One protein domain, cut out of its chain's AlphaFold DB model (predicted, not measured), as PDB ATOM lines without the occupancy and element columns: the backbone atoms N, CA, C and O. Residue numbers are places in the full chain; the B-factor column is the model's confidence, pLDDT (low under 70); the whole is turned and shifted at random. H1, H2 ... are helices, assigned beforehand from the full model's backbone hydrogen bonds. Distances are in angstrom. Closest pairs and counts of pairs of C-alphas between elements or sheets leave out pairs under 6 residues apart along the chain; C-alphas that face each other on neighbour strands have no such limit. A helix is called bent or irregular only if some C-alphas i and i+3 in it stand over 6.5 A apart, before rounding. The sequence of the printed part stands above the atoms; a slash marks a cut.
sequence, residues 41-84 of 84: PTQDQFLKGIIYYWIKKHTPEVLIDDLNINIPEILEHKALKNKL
ATOM      1  N   PRO A  41     -39.029   4.101 -27.112       89.94
ATOM      2  CA  PRO A  41     -37.675   4.200 -27.645       89.94
ATOM      3  C   PRO A  41     -37.710   4.313 -29.173       89.94
ATOM      4  O   PRO A  41     -38.671   3.872 -29.806       89.94
ATOM      5  N   THR A  42     -36.675   4.878 -29.794       92.19
ATOM      6  CA  THR A  42     -36.445   4.732 -31.245       92.19
ATOM      7  C   THR A  42     -36.091   3.281 -31.582       92.19
ATOM      8  O   THR A  42     -35.814   2.479 -30.690       92.19
ATOM      9  N   GLN A  43     -36.112   2.901 -32.864       91.25
ATOM     10  CA  GLN A  43     -35.723   1.541 -33.263       91.25
ATOM     11  C   GLN A  43     -34.283   1.216 -32.833       91.25
ATOM     12  O   GLN A  43     -34.036   0.129 -32.319       91.25
ATOM     13  N   ASP A  44     -33.366   2.176 -32.967       88.81
ATOM     14  CA  ASP A  44     -31.974   2.045 -32.524       88.81
ATOM     15  C   ASP A  44     -31.869   1.846 -31.002       88.81
ATOM     16  O   ASP A  44     -31.311   0.850 -30.544       88.81
ATOM     17  N   GLN A  45     -32.505   2.720 -30.212       87.94
ATOM     18  CA  GLN A  45     -32.550   2.608 -28.745       87.94
ATOM     19  C   GLN A  45     -33.135   1.269 -28.287       87.94
ATOM     20  O   GLN A  45     -32.650   0.658 -27.333       87.94
ATOM     21  N   PHE A  46     -34.187   0.807 -28.966       91.50
ATOM     22  CA  PHE A  46     -34.828  -0.463 -28.662       91.50
ATOM     23  C   PHE A  46     -33.873  -1.633 -28.909       91.50
ATOM     24  O   PHE A  46     -33.650  -2.432 -28.003       91.50
ATOM     25  N   LEU A  47     -33.259  -1.708 -30.095       91.31
ATOM     26  CA  LEU A  47     -32.332  -2.787 -30.446       91.31
ATOM     27  C   LEU A  47     -31.097  -2.800 -29.540       91.31
ATOM     28  O   LEU A  47     -30.754  -3.854 -29.005       91.31
ATOM     29  N   LYS A  48     -30.488  -1.636 -29.290       87.62
ATOM     30  CA  LYS A  48     -29.364  -1.490 -28.352       87.62
ATOM     31  C   LYS A  48     -29.735  -1.963 -26.948       87.62
ATOM     32  O   LYS A  48     -28.987  -2.726 -26.341       87.62
ATOM     33  N   GLY A  49     -30.918  -1.586 -26.458       86.94
ATOM     34  CA  GLY A  49     -31.422  -2.032 -25.161       86.94
ATOM     35  C   GLY A  49     -31.633  -3.548 -25.079       86.94
ATOM     36  O   GLY A  49     -31.295  -4.153 -24.063       86.94
ATOM     37  N   ILE A  50     -32.145  -4.175 -26.144       89.75
ATOM     38  CA  ILE A  50     -32.322  -5.634 -26.212       89.75
ATOM     39  C   ILE A  50     -30.971  -6.358 -26.229       89.75
ATOM     40  O   ILE A  50     -30.791  -7.306 -25.464       89.75
ATOM     41  N   ILE A  51     -30.020  -5.899 -27.048       89.25
ATOM     42  CA  ILE A  51     -28.667  -6.471 -27.124       89.25
ATOM     43  C   ILE A  51     -27.978  -6.362 -25.761       89.25
ATOM     44  O   ILE A  51     -27.507  -7.366 -25.228       89.25
ATOM     45  N   TYR A  52     -27.998  -5.175 -25.150       85.25
ATOM     46  CA  TYR A  52     -27.424  -4.956 -23.824       85.25
ATOM     47  C   TYR A  52     -28.073  -5.848 -22.757       85.25
ATOM     48  O   TYR A  52     -27.372  -6.476 -21.965       85.25
ATOM     49  N   TYR A  53     -29.407  -5.953 -22.747       84.62
ATOM     50  CA  TYR A  53     -30.111  -6.825 -21.807       84.62
ATOM     51  C   TYR A  53     -29.705  -8.295 -21.970       84.62
ATOM     52  O   TYR A  53     -29.501  -8.981 -20.967       84.62
ATOM     53  N   TRP A  54     -29.572  -8.770 -23.212       89.00
ATOM     54  CA  TRP A  54     -29.157 -10.142 -23.490       89.00
ATOM     55  C   TRP A  54     -27.731 -10.408 -22.990       89.00
ATOM     56  O   TRP A  54     -27.543 -11.348 -22.218       89.00
ATOM     57  N   ILE A  55     -26.767  -9.540 -23.326       85.75
ATOM     58  CA  ILE A  55     -25.367  -9.650 -22.871       85.75
ATOM     59  C   ILE A  55     -25.310  -9.656 -21.342       85.75
ATOM     60  O   ILE A  55     -24.742 -10.563 -20.743       85.75
ATOM     61  N   LYS A  56     -25.984  -8.700 -20.689       83.12
ATOM     62  CA  LYS A  56     -26.022  -8.612 -19.225       83.12
ATOM     63  C   LYS A  56     -26.582  -9.871 -18.564       83.12
ATOM     64  O   LYS A  56     -26.164 -10.223 -17.464       83.12
ATOM     65  N   LYS A  57     -27.576 -10.507 -19.184       86.69
ATOM     66  CA  LYS A  57     -28.250 -11.677 -18.617       86.69
ATOM     67  C   LYS A  57     -27.473 -12.973 -18.844       86.69
ATOM     68  O   LYS A  57     -27.553 -13.857 -17.997       86.69
ATOM     69  N   HIS A  58     -26.790 -13.097 -19.979       89.19
ATOM     70  CA  HIS A  58     -26.252 -14.375 -20.449       89.19
ATOM     71  C   HIS A  58     -24.728 -14.453 -20.467       89.19
ATOM     72  O   HIS A  58     -24.202 -15.551 -20.339       89.19
ATOM     73  N   THR A  59     -24.041 -13.322 -20.597       87.38
ATOM     74  CA  THR A  59     -22.574 -13.237 -20.599       87.38
ATOM     75  C   THR A  59     -22.110 -12.059 -19.725       87.38
ATOM     76  O   THR A  59     -21.431 -11.149 -20.220       87.38
ATOM     77  N   PRO A  60     -22.542 -11.980 -18.447       80.25
ATOM     78  CA  PRO A  60     -22.215 -10.859 -17.563       80.25
ATOM     79  C   PRO A  60     -20.705 -10.674 -17.356       80.25
ATOM     80  O   PRO A  60     -20.264  -9.558 -17.093       80.25
ATOM     81  N   GLU A  61     -19.911 -11.731 -17.514       80.00
ATOM     82  CA  GLU A  61     -18.451 -11.713 -17.431       80.00
ATOM     83  C   GLU A  61     -17.782 -10.834 -18.499       80.00
ATOM     84  O   GLU A  61     -16.684 -10.329 -18.285       80.00
ATOM     85  N   VAL A  62     -18.460 -10.578 -19.623       74.19
ATOM     86  CA  VAL A  62     -17.970  -9.674 -20.680       74.19
ATOM     87  C   VAL A  62     -18.121  -8.200 -20.275       74.19
ATOM     88  O   VAL A  62     -17.434  -7.337 -20.809       74.19
ATOM     89  N   LEU A  63     -18.988  -7.900 -19.304       67.50
ATOM     90  CA  LEU A  63     -19.239  -6.542 -18.807       67.50
ATOM     91  C   LEU A  63     -18.332  -6.162 -17.620       67.50
ATOM     92  O   LEU A  63     -18.538  -5.122 -17.000       67.50
ATOM     93  N   ILE A  64     -17.339  -6.987 -17.266       55.03
ATOM     94  CA  ILE A  64     -16.467  -6.759 -16.098       55.03
ATOM     95  C   ILE A  64     -15.623  -5.469 -16.243       55.03
ATOM     96  O   ILE A  64     -15.309  -4.834 -15.235       55.03
ATOM     97  N   ASP A  65     -15.369  -4.998 -17.469       51.62
ATOM     98  CA  ASP A  65     -14.647  -3.742 -17.746       51.62
ATOM     99  C   ASP A  65     -15.530  -2.466 -17.702       51.62
ATOM    100  O   ASP A  65     -15.017  -1.343 -17.786       51.62
ATOM    101  N   ASP A  66     -16.851  -2.593 -17.498       52.66
ATOM    102  CA  ASP A  66     -17.813  -1.469 -17.494       52.66
ATOM    103  C   ASP A  66     -17.699  -0.533 -16.276       52.66
ATOM    104  O   ASP A  66     -18.341   0.520 -16.240       52.66
ATOM    105  N   LEU A  67     -16.899  -0.869 -15.259       51.19
ATOM    106  CA  LEU A  67     -16.751  -0.015 -14.071       51.19
ATOM    107  C   LEU A  67     -16.026   1.309 -14.371       51.19
ATOM    108  O   LEU A  67     -16.179   2.260 -13.606       51.19
ATOM    109  N   ASN A  68     -15.292   1.400 -15.487       51.03
ATOM    110  CA  ASN A  68     -14.504   2.587 -15.845       51.03
ATOM    111  C   ASN A  68     -14.886   3.244 -17.182       51.03
ATOM    112  O   ASN A  68     -14.358   4.315 -17.497       51.03
ATOM    113  N   ILE A  69     -15.779   2.645 -17.978       54.97
ATOM    114  CA  ILE A  69     -16.086   3.121 -19.334       54.97
ATOM    115  C   ILE A  69     -17.521   3.658 -19.391       54.97
ATOM    116  O   ILE A  69     -18.499   2.942 -19.203       54.97
ATOM    117  N   ASN A  70     -17.646   4.956 -19.681       64.06
ATOM    118  CA  ASN A  70     -18.909   5.664 -19.902       64.06
ATOM    119  C   ASN A  70     -19.555   5.253 -21.241       64.06
ATOM    120  O   ASN A  70     -19.661   6.083 -22.143       64.06
ATOM    121  N   ILE A  71     -19.961   3.987 -21.394       70.88
ATOM    122  CA  ILE A  71     -20.624   3.504 -22.616       70.88
ATOM    123  C   ILE A  71     -21.966   4.241 -22.789       70.88
ATOM    124  O   ILE A  71     -22.851   4.091 -21.935       70.88
ATOM    125  N   PRO A  72     -22.152   5.031 -23.863       68.31
ATOM    126  CA  PRO A  72     -23.333   5.871 -24.047       68.31
ATOM    127  C   PRO A  72     -24.639   5.087 -24.065       68.31
ATOM    128  O   PRO A  72     -25.613   5.549 -23.487       68.31
ATOM    129  N   GLU A  73     -24.663   3.889 -24.641       71.69
ATOM    130  CA  GLU A  73     -25.853   3.035 -24.709       71.69
ATOM    131  C   GLU A  73     -26.296   2.557 -23.324       71.69
ATOM    132  O   GLU A  73     -27.491   2.488 -23.026       71.69
ATOM    133  N   ILE A  74     -25.333   2.268 -22.444       69.44
ATOM    134  CA  ILE A  74     -25.599   1.866 -21.060       69.44
ATOM    135  C   ILE A  74     -26.057   3.074 -20.247       69.44
ATOM    136  O   ILE A  74     -27.009   2.967 -19.471       69.44
ATOM    137  N   LEU A  75     -25.401   4.225 -20.417       69.50
ATOM    138  CA  LEU A  75     -25.792   5.477 -19.770       69.50
ATOM    139  C   LEU A  75     -27.177   5.936 -20.225       69.50
ATOM    140  O   LEU A  75     -27.983   6.330 -19.388       69.50
ATOM    141  N   GLU A  76     -27.487   5.821 -21.512       67.56
ATOM    142  CA  GLU A  76     -28.801   6.097 -22.078       67.56
ATOM    143  C   GLU A  76     -29.843   5.157 -21.469       67.56
ATOM    144  O   GLU A  76     -30.835   5.623 -20.910       67.56
ATOM    145  N   HIS A  77     -29.592   3.846 -21.460       67.12
ATOM    146  CA  HIS A  77     -30.513   2.883 -20.860       67.12
ATOM    147  C   HIS A  77     -30.717   3.108 -19.346       67.12
ATOM    148  O   HIS A  77     -31.834   2.970 -18.845       67.12
ATOM    149  N   LYS A  78     -29.668   3.496 -18.605       66.75
ATOM    150  CA  LYS A  78     -29.759   3.858 -17.176       66.75
ATOM    151  C   LYS A  78     -30.516   5.176 -16.962       66.75
ATOM    152  O   LYS A  78     -31.385   5.237 -16.097       66.75
ATOM    153  N   ALA A  79     -30.240   6.209 -17.758       65.06
ATOM    154  CA  ALA A  79     -30.895   7.518 -17.669       65.06
ATOM    155  C   ALA A  79     -32.395   7.444 -17.981       65.06
ATOM    156  O   ALA A  79     -33.189   8.193 -17.418       65.06
ATOM    157  N   LEU A  80     -32.788   6.509 -18.844       63.41
ATOM    158  CA  LEU A  80     -34.183   6.230 -19.156       63.41
ATOM    159  C   LEU A  80     -34.980   5.677 -17.962       63.41
ATOM    160  O   LEU A  80     -36.173   5.951 -17.862       63.41
ATOM    161  N   LYS A  81     -34.337   4.963 -17.029       59.44
ATOM    162  CA  LYS A  81     -34.982   4.470 -15.799       59.44
ATOM    163  C   LYS A  81     -35.130   5.524 -14.700       59.44
ATOM    164  O   LYS A  81     -36.049   5.414 -13.902       59.44
ATOM    165  N   ASN A  82     -34.261   6.533 -14.666       53.72
ATOM    166  CA  ASN A  82     -34.226   7.545 -13.599       53.72
ATOM    167  C   ASN A  82     -35.206   8.720 -13.812       53.72
ATOM    168  O   ASN A  82     -35.117   9.718 -13.105       53.72
ATOM    169  N   LYS A  83     -36.107   8.641 -14.802       47.25
ATOM    170  CA  LYS A  83     -37.153   9.649 -15.067       47.25
ATOM    171  C   LYS A  83     -38.542   9.259 -14.528       47.25
ATOM    172  O   LYS A  83     -39.537   9.810 -14.995       47.25
ATOM    173  N   LEU A  84     -38.600   8.315 -13.588       39.97
ATOM    174  CA  LEU A  84     -39.795   7.994 -12.801       39.97
ATOM    175  C   LEU A  84     -39.736   8.700 -11.448       39.97
ATOM    176  O   LEU A  84     -38.664   8.616 -10.810       39.97
TER     177      LEU A  84
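What this domain is: This is residues 41 to 84 of the 84 residues of an uncharacterized protein of Flavobacteriales bacterium TMED235 (UniProt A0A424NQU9). Three helices make an open C, with the longest, H1, as one arm: H2 turns off steeply from the last residues of H1 as the back of the C, and H3 folds back as the other arm, crossing over the middle of H1 about perpendicular to it. H2 and H3 stay apart, and the stretches that stick out are residues 56 to 62, of which 56 to 58 belong to H1 and 60 to 62 to H2, and residues 67 to 72, which run from the last residue of H2 to the first of H3. The printed part has 44 residues with three named helices, in the order H1, H2, H3, and no named strand; its class is all helix. It is only just compact, close to loose, with a radius of gyration of the C-alphas of 10.9 A, and the C-alphas span 27 by 19 by 17 A.

Where its parts are: H1 holds residues 43 to 58 and measures 22.5 A from first to last C-alpha; it begins with C-alpha 43 at (-35.723, 1.541, -33.263) and ends with C-alpha 58 at (-26.252, -14.375, -20.449). H2 holds residues 60 to 67 and measures 12.6 A. H2 is irregular: C-alphas 62 and 65 are 7.4 A apart, and its line is a rough one. H3 holds residues 72 to 81, measures 14.3 A and ends with C-alpha 81 at (-34.982, 4.470, -15.799).

How they stand to each other: H1 touches both other helices. With residues 45 to 52 alone it touches H3; the closest C-alphas, those of Gly 49 and His 77, are 6.6 A apart. The lines of H1 and H3 stand about perpendicular, at 88 degrees, and their centres are 11.1 A apart. With residues 55 to 56 alone H1 touches H2, and only at the corner by their link; they only just touch, with 3 pairs of C-alphas within 8 A. The closest C-alphas of these two are those of Lys 56 and Leu 63, 7.1 A apart. H1 and H2 run opposite ways at a steep tilt of 68 degrees, only just short of about perpendicular. H2 and H3 are apart. In H1 every O i to N i+4 pair is within hydrogen-bond range; in H3 5 of 6 are, and in H2 0 of 4, with 2 of 5 O i to N i+3 pairs within range.

The domain as a whole: The two C-alphas farthest apart, those of Glu 61 and Leu 84, are 29.4 A apart. The printed part has no cut, and it ends at residue 84, the chain's last residue. The links from H1 to H2 and from H2 to H3 are tight. The mean pLDDT of the printed part is 73.6; it is under 70 at residues 63 to 70, residue 72 and residues 74 to 84.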